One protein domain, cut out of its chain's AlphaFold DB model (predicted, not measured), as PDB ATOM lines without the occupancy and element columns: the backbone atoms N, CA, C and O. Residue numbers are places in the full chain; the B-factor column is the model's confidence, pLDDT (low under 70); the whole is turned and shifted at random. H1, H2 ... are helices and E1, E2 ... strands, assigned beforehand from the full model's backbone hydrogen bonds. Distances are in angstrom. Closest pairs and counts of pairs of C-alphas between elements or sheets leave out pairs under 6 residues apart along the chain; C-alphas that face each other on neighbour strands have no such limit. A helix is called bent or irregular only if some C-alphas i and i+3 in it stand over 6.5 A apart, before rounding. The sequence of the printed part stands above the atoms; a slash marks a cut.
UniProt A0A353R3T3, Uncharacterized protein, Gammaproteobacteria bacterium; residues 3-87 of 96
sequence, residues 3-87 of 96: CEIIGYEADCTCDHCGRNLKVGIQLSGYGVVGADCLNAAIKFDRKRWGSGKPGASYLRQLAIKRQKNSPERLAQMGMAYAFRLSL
ATOM      1  N   CYS A   3     218.495 210.434 137.312       89.81
ATOM      2  CA  CYS A   3     218.027 209.501 136.292       89.81
ATOM      3  C   CYS A   3     218.443 208.071 136.648       89.81
ATOM      4  O   CYS A   3     219.278 207.859 137.527       89.81
ATOM      5  N   GLU A   4     217.870 207.075 135.980       92.56
ATOM      6  CA  GLU A   4     218.237 205.669 136.167       92.56
ATOM      7  C   GLU A   4     218.641 205.047 134.830       92.56
ATOM      8  O   GLU A   4     217.962 205.241 133.824       92.56
ATOM      9  N   ILE A   5     219.731 204.278 134.826       94.19
ATOM     10  CA  ILE A   5     220.070 203.391 133.713       94.19
ATOM     11  C   ILE A   5     219.082 202.222 133.719       94.19
ATOM     12  O   ILE A   5     219.084 201.417 134.653       94.19
ATOM     13  N   ILE A   6     218.286 202.103 132.660       93.69
ATOM     14  CA  ILE A   6     217.280 201.038 132.512       93.69
ATOM     15  C   ILE A   6     217.726 199.925 131.559       93.69
ATOM     16  O   ILE A   6     217.220 198.810 131.638       93.69
ATOM     17  N   GLY A   7     218.725 200.186 130.717       94.25
ATOM     18  CA  GLY A   7     219.246 199.201 129.779       94.25
ATOM     19  C   GLY A   7     220.246 199.803 128.805       94.25
ATOM     20  O   GLY A   7     220.777 200.893 129.035       94.25
ATOM     21  N   TYR A   8     220.504 199.083 127.718       95.31
ATOM     22  CA  TYR A   8     221.294 199.570 126.594       95.31
ATOM     23  C   TYR A   8     220.569 199.306 125.276       95.31
ATOM     24  O   TYR A   8     219.737 198.402 125.185       95.31
ATOM     25  N   GLU A   9     220.953 200.068 124.259       95.19
ATOM     26  CA  GLU A   9     220.516 199.888 122.879       95.19
ATOM     27  C   GLU A   9     221.744 199.731 121.976       95.19
ATOM     28  O   GLU A   9     222.718 200.482 122.097       95.19
ATOM     29  N   ALA A  10     221.740 198.713 121.116       94.44
ATOM     30  CA  ALA A  10     222.806 198.484 120.142       94.44
ATOM     31  C   ALA A  10     222.513 199.234 118.836       94.44
ATOM     32  O   ALA A  10     221.349 199.418 118.496       94.44
ATOM     33  N   ASP A  11     223.569 199.645 118.129       94.38
ATOM     34  CA  ASP A  11     223.485 200.262 116.794       94.38
ATOM     35  C   ASP A  11     222.473 201.423 116.711       94.38
ATOM     36  O   ASP A  11     221.618 201.490 115.830       94.38
ATOM     37  N   CYS A  12     222.586 202.355 117.658       93.88
ATOM     38  CA  CYS A  12     221.665 203.472 117.855       93.88
ATOM     39  C   CYS A  12     222.332 204.831 117.612       93.88
ATOM     40  O   CYS A  12     223.524 204.931 117.303       93.88
ATOM     41  N   THR A  13     221.562 205.901 117.789       94.69
ATOM     42  CA  THR A  13     222.047 207.281 117.713       94.69
ATOM     43  C   THR A  13     221.916 207.940 119.079       94.69
ATOM     44  O   THR A  13     220.913 207.775 119.763       94.69
ATOM     45  N   CYS A  14     222.942 208.679 119.498       93.69
ATOM     46  CA  CYS A  14     222.900 209.450 120.735       93.69
ATOM     47  C   CYS A  14     221.855 210.568 120.635       93.69
ATOM     48  O   CYS A  14     222.054 211.498 119.857       93.69
ATOM     49  N   ASP A  15     220.832 210.546 121.482       91.75
ATOM     50  CA  ASP A  15     219.772 211.564 121.533       91.75
ATOM     51  C   ASP A  15     220.316 212.963 121.885       91.75
ATOM     52  O   ASP A  15     219.811 213.989 121.445       91.75
ATOM     53  N   HIS A  16     221.435 213.012 122.613       89.06
ATOM     54  CA  HIS A  16     222.066 214.269 123.015       89.06
ATOM     55  C   HIS A  16     222.934 214.920 121.923       89.06
ATOM     56  O   HIS A  16     223.011 216.142 121.846       89.06
ATOM     57  N   CYS A  17     223.664 214.132 121.124       90.19
ATOM     58  CA  CYS A  17     224.681 214.674 120.204       90.19
ATOM     59  C   CYS A  17     224.593 214.162 118.763       90.19
ATOM     60  O   CYS A  17     225.453 214.498 117.950       90.19
ATOM     61  N   GLY A  18     223.619 213.308 118.443       91.06
ATOM     62  CA  GLY A  18     223.386 212.778 117.098       91.06
ATOM     63  C   GLY A  18     224.441 211.793 116.581       91.06
ATOM     64  O   GLY A  18     224.353 211.349 115.441       91.06
ATOM     65  N   ARG A  19     225.460 211.431 117.373       91.50
ATOM     66  CA  ARG A  19     226.490 210.472 116.938       91.50
ATOM     67  C   ARG A  19     225.953 209.046 116.918       91.50
ATOM     68  O   ARG A  19     225.300 208.631 117.873       91.50
ATOM     69  N   ASN A  20     226.336 208.272 115.905       94.69
ATOM     70  CA  ASN A  20     226.103 206.830 115.886       94.69
ATOM     71  C   ASN A  20     226.910 206.125 116.983       94.69
ATOM     72  O   ASN A  20     228.099 206.387 117.191       94.69
ATOM     73  N   LEU A  21     226.255 205.200 117.672       93.62
ATOM     74  CA  LEU A  21     226.780 204.449 118.796       93.62
ATOM     75  C   LEU A  21     226.607 202.959 118.529       93.62
ATOM     76  O   LEU A  21     225.507 202.485 118.277       93.62
ATOM     77  N   LYS A  22     227.680 202.188 118.718       91.69
ATOM     78  CA  LYS A  22     227.560 200.723 118.798       91.69
ATOM     79  C   LYS A  22     226.769 200.284 120.032       91.69
ATOM     80  O   LYS A  22     226.119 199.251 120.013       91.69
ATOM     81  N   VAL A  23     226.882 201.052 121.119       93.12
ATOM     82  CA  VAL A  23     226.193 200.812 122.394       93.12
ATOM     83  C   VAL A  23     225.797 202.158 122.998       93.12
ATOM     84  O   VAL A  23     226.663 202.907 123.470       93.12
ATOM     85  N   GLY A  24     224.502 202.449 122.981       95.00
ATOM     86  CA  GLY A  24     223.867 203.552 123.692       95.00
ATOM     87  C   GLY A  24     223.322 203.108 125.042       95.00
ATOM     88  O   GLY A  24     222.965 201.949 125.243       95.00
ATOM     89  N   ILE A  25     223.308 204.030 125.996       95.88
ATOM     90  CA  ILE A  25     222.825 203.801 127.354       95.88
ATOM     91  C   ILE A  25     221.424 204.373 127.445       95.88
ATOM     92  O   ILE A  25     221.232 205.571 127.246       95.88
ATOM     93  N   GLN A  26     220.466 203.514 127.766       95.31
ATOM     94  CA  GLN A  26     219.078 203.909 127.902       95.31
ATOM     95  C   GLN A  26     218.838 204.438 129.314       95.31
ATOM     96  O   GLN A  26     219.090 203.748 130.312       95.31
ATOM     97  N   LEU A  27     218.360 205.674 129.388       93.31
ATOM     98  CA  LEU A  27     218.094 206.385 130.626       93.31
ATOM     99  C   LEU A  27     216.598 206.616 130.796       93.31
ATOM    100  O   LEU A  27     215.903 207.037 129.872       93.31
ATOM    101  N   SER A  28     216.111 206.408 132.015       91.31
ATOM    102  CA  SER A  28     214.744 206.761 132.382       91.31
ATOM    103  C   SER A  28     214.546 208.273 132.259       91.31
ATOM    104  O   SER A  28     215.146 209.031 133.021       91.31
ATOM    105  N   GLY A  29     213.713 208.699 131.305       86.06
ATOM    106  CA  GLY A  29     213.336 210.101 131.089       86.06
ATOM    107  C   GLY A  29     214.246 210.924 130.165       86.06
ATOM    108  O   GLY A  29     213.950 212.094 129.967       86.06
ATOM    109  N   TYR A  30     215.315 210.345 129.595       86.44
ATOM    110  CA  TYR A  30     216.280 211.071 128.734       86.44
ATOM    111  C   TYR A  30     216.618 210.350 127.419       86.44
ATOM    112  O   TYR A  30     217.553 210.742 126.727       86.44
ATOM    113  N   GLY A  31     215.916 209.263 127.094       91.62
ATOM    114  CA  GLY A  31     216.182 208.490 125.881       91.62
ATOM    115  C   GLY A  31     217.502 207.715 125.933       91.62
ATOM    116  O   GLY A  31     217.912 207.210 126.986       91.62
ATOM    117  N   VAL A  32     218.149 207.577 124.774       94.69
ATOM    118  CA  VAL A  32     219.377 206.791 124.596       94.69
ATOM    119  C   VAL A  32     220.556 207.721 124.359       94.69
ATOM    120  O   VAL A  32     220.609 208.453 123.377       94.69
ATOM    121  N   VAL A  33     221.555 207.673 125.239       94.81
ATOM    122  CA  VAL A  33     222.719 208.563 125.159       94.81
ATOM    123  C   VAL A  33     224.035 207.803 125.094       94.81
ATOM    124  O   VAL A  33     224.188 206.682 125.583       94.81
ATOM    125  N   GLY A  34     225.038 208.443 124.503       94.69
ATOM    126  CA  GLY A  34     226.398 207.932 124.476       94.69
ATOM    127  C   GLY A  34     227.015 207.931 125.867       94.69
ATOM    128  O   GLY A  34     226.831 208.863 126.643       94.69
ATOM    129  N   ALA A  35     227.816 206.911 126.168       93.75
ATOM    130  CA  ALA A  35     228.503 206.805 127.457       93.75
ATOM    131  C   ALA A  35     229.431 207.993 127.764       93.75
ATOM    132  O   ALA A  35     229.626 208.336 128.927       93.75
ATOM    133  N   ASP A  36     229.994 208.615 126.728       92.62
ATOM    134  CA  ASP A  36     230.836 209.804 126.861       92.62
ATOM    135  C   ASP A  36     230.005 211.048 127.212       92.62
ATOM    136  O   ASP A  36     230.289 211.721 128.202       92.62
ATOM    137  N   CYS A  37     228.900 211.267 126.489       92.56
ATOM    138  CA  CYS A  37     227.921 212.316 126.784       92.56
ATOM    139  C   CYS A  37     227.350 212.164 128.198       92.56
ATOM    140  O   CYS A  37     227.283 213.128 128.952       92.56
ATOM    141  N   LEU A  38     227.014 210.935 128.591       92.81
ATOM    142  CA  LEU A  38     226.534 210.640 129.932       92.81
ATOM    143  C   LEU A  38     227.600 210.921 130.998       92.81
ATOM    144  O   LEU A  38     227.307 211.568 131.998       92.81
ATOM    145  N   ASN A  39     228.845 210.488 130.796       92.69
ATOM    146  CA  ASN A  39     229.944 210.805 131.711       92.69
ATOM    147  C   ASN A  39     230.153 212.326 131.850       92.69
ATOM    148  O   ASN A  39     230.347 212.833 132.959       92.69
ATOM    149  N   ALA A  40     230.070 213.076 130.749       90.19
ATOM    150  CA  ALA A  40     230.140 214.533 130.785       90.19
ATOM    151  C   ALA A  40     228.989 215.136 131.613       90.19
ATOM    152  O   ALA A  40     229.246 215.994 132.463       90.19
ATOM    153  N   ALA A  41     227.772 214.617 131.442       90.94
ATOM    154  CA  ALA A  41     226.559 215.070 132.117       90.94
ATOM    155  C   ALA A  41     226.476 214.716 133.611       90.94
ATOM    156  O   ALA A  41     225.857 215.441 134.391       90.94
ATOM    157  N   ILE A  42     227.104 213.623 134.050       91.31
ATOM    158  CA  ILE A  42     227.091 213.222 135.461       91.31
ATOM    159  C   ILE A  42     227.788 214.278 136.325       91.31
ATOM    160  O   ILE A  42     228.902 214.729 136.036       91.31
ATOM    161  N   LYS A  43     227.131 214.646 137.428       91.19
ATOM    162  CA  LYS A  43     227.673 215.544 138.443       91.19
ATOM    163  C   LYS A  43     228.914 214.914 139.069       91.19
ATOM    164  O   LYS A  43     228.917 213.742 139.443       91.19
ATOM    165  N   PHE A  44     229.960 215.720 139.203       90.44
ATOM    166  CA  PHE A  44     231.177 215.299 139.879       90.44
ATOM    167  C   PHE A  44     230.892 215.020 141.363       90.44
ATOM    168  O   PHE A  44     230.442 215.906 142.087       90.44
ATOM    169  N   ASP A  45     231.167 213.796 141.808       89.12
ATOM    170  CA  ASP A  45     230.949 213.335 143.177       89.12
ATOM    171  C   ASP A  45     232.051 212.347 143.595       89.12
ATOM    172  O   ASP A  45     232.052 211.184 143.189       89.12
ATOM    173  N   ARG A  46     233.009 212.813 144.412       89.69
ATOM    174  CA  ARG A  46     234.129 211.986 144.910       89.69
ATOM    175  C   ARG A  46     233.736 210.970 145.978       89.69
ATOM    176  O   ARG A  46     234.459 210.003 146.185       89.69
ATOM    177  N   LYS A  47     232.627 211.203 146.686       87.31
ATOM    178  CA  LYS A  47     232.156 210.276 147.726       87.31
ATOM    179  C   LYS A  47     231.589 209.022 147.083       87.31
ATOM    180  O   LYS A  47     231.769 207.921 147.587       87.31
ATOM    181  N   ARG A  48     230.917 209.210 145.952       84.56
ATOM    182  CA  ARG A  48     230.307 208.149 145.172       84.56
ATOM    183  C   ARG A  48     231.281 207.490 144.203       84.56
ATOM    184  O   ARG A  48     231.294 206.269 144.077       84.56
ATOM    185  N   TRP A  49     232.069 208.293 143.502       84.88
ATOM    186  CA  TRP A  49     233.025 207.836 142.504       84.88
ATOM    187  C   TRP A  49     234.413 208.191 143.018       84.88
ATOM    188  O   TRP A  49     234.713 209.371 143.117       84.88
ATOM    189  N   GLY A  50     235.290 207.229 143.318       83.56
ATOM    190  CA  GLY A  50     236.629 207.552 143.848       83.56
ATOM    191  C   GLY A  50     237.400 208.577 142.992       83.56
ATOM    192  O   GLY A  50     238.092 209.445 143.520       83.56
ATOM    193  N   SER A  51     237.196 208.549 141.669       82.62
ATOM    194  CA  SER A  51     237.769 209.493 140.691       82.62
ATOM    195  C   SER A  51     236.900 210.734 140.409       82.62
ATOM    196  O   SER A  51     237.265 211.579 139.597       82.62
ATOM    197  N   GLY A  52     235.740 210.855 141.052       87.56
ATOM    198  CA  GLY A  52     234.776 211.948 140.915       87.56
ATOM    199  C   GLY A  52     233.715 211.763 139.830       87.56
ATOM    200  O   GLY A  52     232.626 212.310 139.963       87.56
ATOM    201  N   LYS A  53     233.964 210.954 138.797       88.94
ATOM    202  CA  LYS A  53     232.954 210.550 137.805       88.94
ATOM    203  C   LYS A  53     233.126 209.078 137.415       88.94
ATOM    204  O   LYS A  53     234.247 208.568 137.480       88.94
ATOM    205  N   PRO A  54     232.052 208.383 137.011       87.56
ATOM    206  CA  PRO A  54     232.156 207.029 136.488       87.56
ATOM    207  C   PRO A  54     232.711 207.049 135.060       87.56
ATOM    208  O   PRO A  54     232.214 207.772 134.208       87.56
ATOM    209  N   GLY A  55     233.708 206.216 134.763       89.88
ATOM    210  CA  GLY A  55     234.250 206.128 133.403       89.88
ATOM    211  C   GLY A  55     233.219 205.636 132.375       89.88
ATOM    212  O   GLY A  55     232.354 204.814 132.687       89.88
ATOM    213  N   ALA A  56     233.351 206.065 131.117       91.06
ATOM    214  CA  ALA A  56     232.424 205.701 130.038       91.06
ATOM    215  C   ALA A  56     232.289 204.174 129.848       91.06
ATOM    216  O   ALA A  56     231.192 203.652 129.648       91.06
ATOM    217  N   SER A  57     233.391 203.429 129.968       92.25
ATOM    218  CA  SER A  57     233.375 201.961 129.903       92.25
ATOM    219  C   SER A  57     232.552 201.331 131.029       92.25
ATOM    220  O   SER A  57     231.818 200.373 130.791       92.25
ATOM    221  N   TYR A  58     232.624 201.892 132.239       92.06
ATOM    222  CA  TYR A  58     231.859 201.413 133.388       92.06
ATOM    223  C   TYR A  58     230.356 201.658 133.204       92.06
ATOM    224  O   TYR A  58     229.551 200.762 133.447       92.06
ATOM    225  N   LEU A  59     229.976 202.826 132.679       93.06
ATOM    226  CA  LEU A  59     228.580 203.150 132.372       93.06
ATOM    227  C   LEU A  59     227.963 202.168 131.361       93.06
ATOM    228  O   LEU A  59     226.852 201.682 131.573       93.06
ATOM    229  N   ARG A  60     228.703 201.791 130.309       93.94
ATOM    230  CA  ARG A  60     228.255 200.758 129.352       93.94
ATOM    231  C   ARG A  60     228.067 199.403 130.027       93.94
ATOM    232  O   ARG A  60     227.081 198.718 129.778       93.94
ATOM    233  N   GLN A  61     228.997 199.012 130.899       92.25
ATOM    234  CA  GLN A  61     228.875 197.755 131.638       92.25
ATOM    235  C   GLN A  61     227.665 197.747 132.573       92.25
ATOM    236  O   GLN A  61     226.999 196.719 132.668       92.25
ATOM    237  N   LEU A  62     227.357 198.867 133.236       92.44
ATOM    238  CA  LEU A  62     226.139 199.000 134.036       92.44
ATOM    239  C   LEU A  62     224.889 198.816 133.174       92.44
ATOM    240  O   LEU A  62     224.028 198.020 133.532       92.44
ATOM    241  N   ALA A  63     224.826 199.464 132.012       93.19
ATOM    242  CA  ALA A  63     223.711 199.332 131.076       93.19
ATOM    243  C   ALA A  63     223.480 197.873 130.638       93.19
ATOM    244  O   ALA A  63     222.368 197.349 130.727       93.19
ATOM    245  N   ILE A  64     224.557 197.169 130.278       92.19
ATOM    246  CA  ILE A  64     224.511 195.743 129.925       92.19
ATOM    247  C   ILE A  64     224.091 194.884 131.124       92.19
ATOM    248  O   ILE A  64     223.261 193.988 130.983       92.19
ATOM    249  N   LYS A  65     224.636 195.140 132.320       91.75
ATOM    250  CA  LYS A  65     224.270 194.399 133.537       91.75
ATOM    251  C   LYS A  65     222.805 194.586 133.902       91.75
ATOM    252  O   LYS A  65     222.188 193.607 134.318       91.75
ATOM    253  N   ARG A  66     222.276 195.802 133.743       92.19
ATOM    254  CA  ARG A  66     220.874 196.128 134.007       92.19
ATOM    255  C   ARG A  66     219.941 195.334 133.107       92.19
ATOM    256  O   ARG A  66     218.963 194.798 133.604       92.19
ATOM    257  N   GLN A  67     220.274 195.223 131.822       90.81
ATOM    258  CA  GLN A  67     219.459 194.469 130.871       90.81
ATOM    259  C   GLN A  67     219.597 192.948 131.059       90.81
ATOM    260  O   GLN A  67     218.633 192.214 130.877       90.81
ATOM    261  N   LYS A  68     220.781 192.457 131.456       89.12
ATOM    262  CA  LYS A  68     221.044 191.016 131.629       89.12
ATOM    263  C   LYS A  68     220.547 190.417 132.945       89.12
ATOM    264  O   LYS A  68     220.410 189.201 133.024       89.12
ATOM    265  N   ASN A  69     220.366 191.215 133.995       88.69
ATOM    266  CA  ASN A  69     219.984 190.710 135.314       88.69
ATOM    267  C   ASN A  69     218.631 191.275 135.736       88.69
ATOM    268  O   ASN A  69     218.409 192.483 135.670       88.69
ATOM    269  N   SER A  70     217.774 190.410 136.277       84.75
ATOM    270  CA  SER A  70     216.531 190.830 136.921       84.75
ATOM    271  C   SER A  70     216.804 191.801 138.081       84.75
ATOM    272  O   SER A  70     217.834 191.676 138.758       84.75
ATOM    273  N   PRO A  71     215.884 192.742 138.369       82.44
ATOM    274  CA  PRO A  71     216.028 193.698 139.470       82.44
ATOM    275  C   PRO A  71     216.277 193.018 140.824       82.44
ATOM    276  O   PRO A  71     217.102 193.497 141.595       82.44
ATOM    277  N   GLU A  72     215.650 191.869 141.082       86.06
ATOM    278  CA  GLU A  72     215.866 191.075 142.301       86.06
ATOM    279  C   GLU A  72     217.316 190.596 142.434       86.06
ATOM    280  O   GLU A  72     217.936 190.747 143.485       86.06
ATOM    281  N   ARG A  73     217.903 190.083 141.346       86.44
ATOM    282  CA  ARG A  73     219.297 189.621 141.328       86.44
ATOM    283  C   ARG A  73     220.268 190.780 141.536       86.44
ATOM    284  O   ARG A  73     221.255 190.642 142.250       86.44
ATOM    285  N   LEU A  74     219.972 191.939 140.956       87.56
ATOM    286  CA  LEU A  74     220.756 193.157 141.164       87.56
ATOM    287  C   LEU A  74     220.656 193.665 142.608       87.56
ATOM    288  O   LEU A  74     221.658 194.115 143.162       87.56
ATOM    289  N   ALA A  75     219.481 193.560 143.235       85.25
ATOM    290  CA  ALA A  75     219.289 193.899 144.640       85.25
ATOM    291  C   ALA A  75     220.067 192.952 145.568       85.25
ATOM    292  O   ALA A  75     220.767 193.427 146.458       85.25
ATOM    293  N   GLN A  76     220.040 191.640 145.305       87.81
ATOM    294  CA  GLN A  76     220.833 190.642 146.040       87.81
ATOM    295  C   GLN A  76     222.346 190.886 145.929       87.81
ATOM    296  O   GLN A  76     223.089 190.623 146.868       87.81
ATOM    297  N   MET A  77     222.807 191.433 144.802       85.81
ATOM    298  CA  MET A  77     224.205 191.839 144.596       85.81
ATOM    299  C   MET A  77     224.552 193.199 145.227       85.81
ATOM    300  O   MET A  77     225.669 193.683 145.044       85.81
ATOM    301  N   GLY A  78     223.607 193.861 145.904       84.44
ATOM    302  CA  GLY A  78     223.798 195.206 146.449       84.44
ATOM    303  C   GLY A  78     223.959 196.288 145.374       84.44
ATOM    304  O   GLY A  78     224.494 197.354 145.649       84.44
ATOM    305  N   MET A  79     223.519 196.038 144.136       84.38
ATOM    306  CA  MET A  79     223.719 196.938 142.993       84.38
ATOM    307  C   MET A  79     222.513 197.824 142.673       84.38
ATOM    308  O   MET A  79     222.575 198.597 141.721       84.38
ATOM    309  N   ALA A  80     221.431 197.767 143.451       77.12
ATOM    310  CA  ALA A  80     220.207 198.525 143.168       77.12
ATOM    311  C   ALA A  80     220.453 200.038 142.982       77.12
ATOM    312  O   ALA A  80     219.866 200.663 142.103       77.12
ATOM    313  N   TYR A  81     221.374 200.628 143.751       83.44
ATOM    314  CA  TYR A  81     221.711 202.053 143.660       83.44
ATOM    315  C   TYR A  81     222.768 202.381 142.593       83.44
ATOM    316  O   TYR A  81     222.972 203.554 142.276       83.44
ATOM    317  N   ALA A  82     223.452 201.381 142.024       86.00
ATOM    318  CA  ALA A  82     224.535 201.597 141.063       86.00
ATOM    319  C   ALA A  82     224.038 202.212 139.742       86.00
ATOM    320  O   ALA A  82     224.799 202.895 139.061       86.00
ATOM    321  N   PHE A  83     222.760 202.010 139.413       91.19
ATOM    322  CA  PHE A  83     222.134 202.467 138.170       91.19
ATOM    323  C   PHE A  83     221.565 203.887 138.243       91.19
ATOM    324  O   PHE A  83     221.317 204.488 137.202       91.19
ATOM    325  N   ARG A  84     221.364 204.438 139.445       90.88
ATOM    326  CA  ARG A  84     220.844 205.802 139.622       90.88
ATOM    327  C   ARG A  84     221.955 206.808 139.419       90.88
ATOM    328  O   ARG A  84     222.965 206.696 140.089       90.88
ATOM    329  N   LEU A  85     221.814 207.815 138.582       90.44
ATOM    330  CA  LEU A  85     222.854 208.804 138.321       90.44
ATOM    331  C   LEU A  85     222.355 210.196 138.683       90.44
ATOM    332  O   LEU A  85     221.204 210.542 138.435       90.44
ATOM    333  N   SER A  86     223.246 211.004 139.248       90.62
ATOM    334  CA  SER A  86     222.980 212.417 139.497       90.62
ATOM    335  C   SER A  86     223.586 213.223 138.355       90.62
ATOM    336  O   SER A  86     224.806 213.249 138.195       90.62
ATOM    337  N   LEU A  87     222.741 213.859 137.552       88.62
ATOM    338  CA  LEU A  87     223.147 214.693 136.425       88.62
ATOM    339  C   LEU A  87     223.286 216.156 136.854       88.62
ATOM    340  O   LEU A  87     222.525 216.644 137.704       88.62
TER     341      LEU A  87
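What this domain is: This is residues 3 to 87 of the 96 residues of an uncharacterized protein of Gammaproteobacteria bacterium (UniProt A0A353R3T3). A strongly twisted sheet of four strands, built on the two long bent strands E1 and E2, has the longest helix, H2, packed across E1 and E2. The short helix H1 sits beside the strands and meets the beginning of H2, while the short helix H3 lies away from the sheet, beyond the other end of H2. The printed part has 85 residues, with the order E1 E2 E3 H1 H2 H3 E4; the sheet runs E3 E2 E1 E4, all antiparallel, and the class is mixed. It is compact, with a radius of gyration of the C-alphas of 12.3 A and spans of 36 by 28 by 21 A.

Where its parts are: E1, residues 3 to 13, begins at C-alpha (218.027, 209.501, 136.292) and measures 19.1 A. E2 is residues 20 to 27, 16.8 A; E3 is 31 to 33; E4 is 84 to 86, ending at (222.980, 212.417, 139.497). H1 is residues 35 to 41, H2 56 to 68, 18.6 A, and H3 71 to 76.

How they stand to each other: E1, E2 and E3 form a meander, each strand the antiparallel neighbour of the one before; N 9 and O 24 are 2.9 A apart, N 25 and O 33 2.8 A. E1 bends by 111 degrees at residue 10, and its residues 3 to 4 pair with E4, N 3 to O 85 at 2.9 A. H2 is on the sheet at a height of 7.5 A, over E2 and E1, across the strands; the closest C-alphas of E1 and H2 are Gly 7 and Ala 63, 4.7 A. H1 is on the sheet, over none of its strands. H2 touches H1 with residues 56 to 60 alone, C-alphas 35 and 56 being closest at 4.8 A, at a steep tilt of 68 degrees, only just short of about perpendicular. H3 is not on the sheet. Every O i to N i+4 pair is within hydrogen-bond range in H1, H2 and H3.

The domain as a whole: The C-alphas of Gly 18 and Gln 76, the two farthest apart, are 36.5 A apart. The link from H1 to H2, 14 residues, is long. The printed part has no cut, and no printed residue is under 70 in pLDDT.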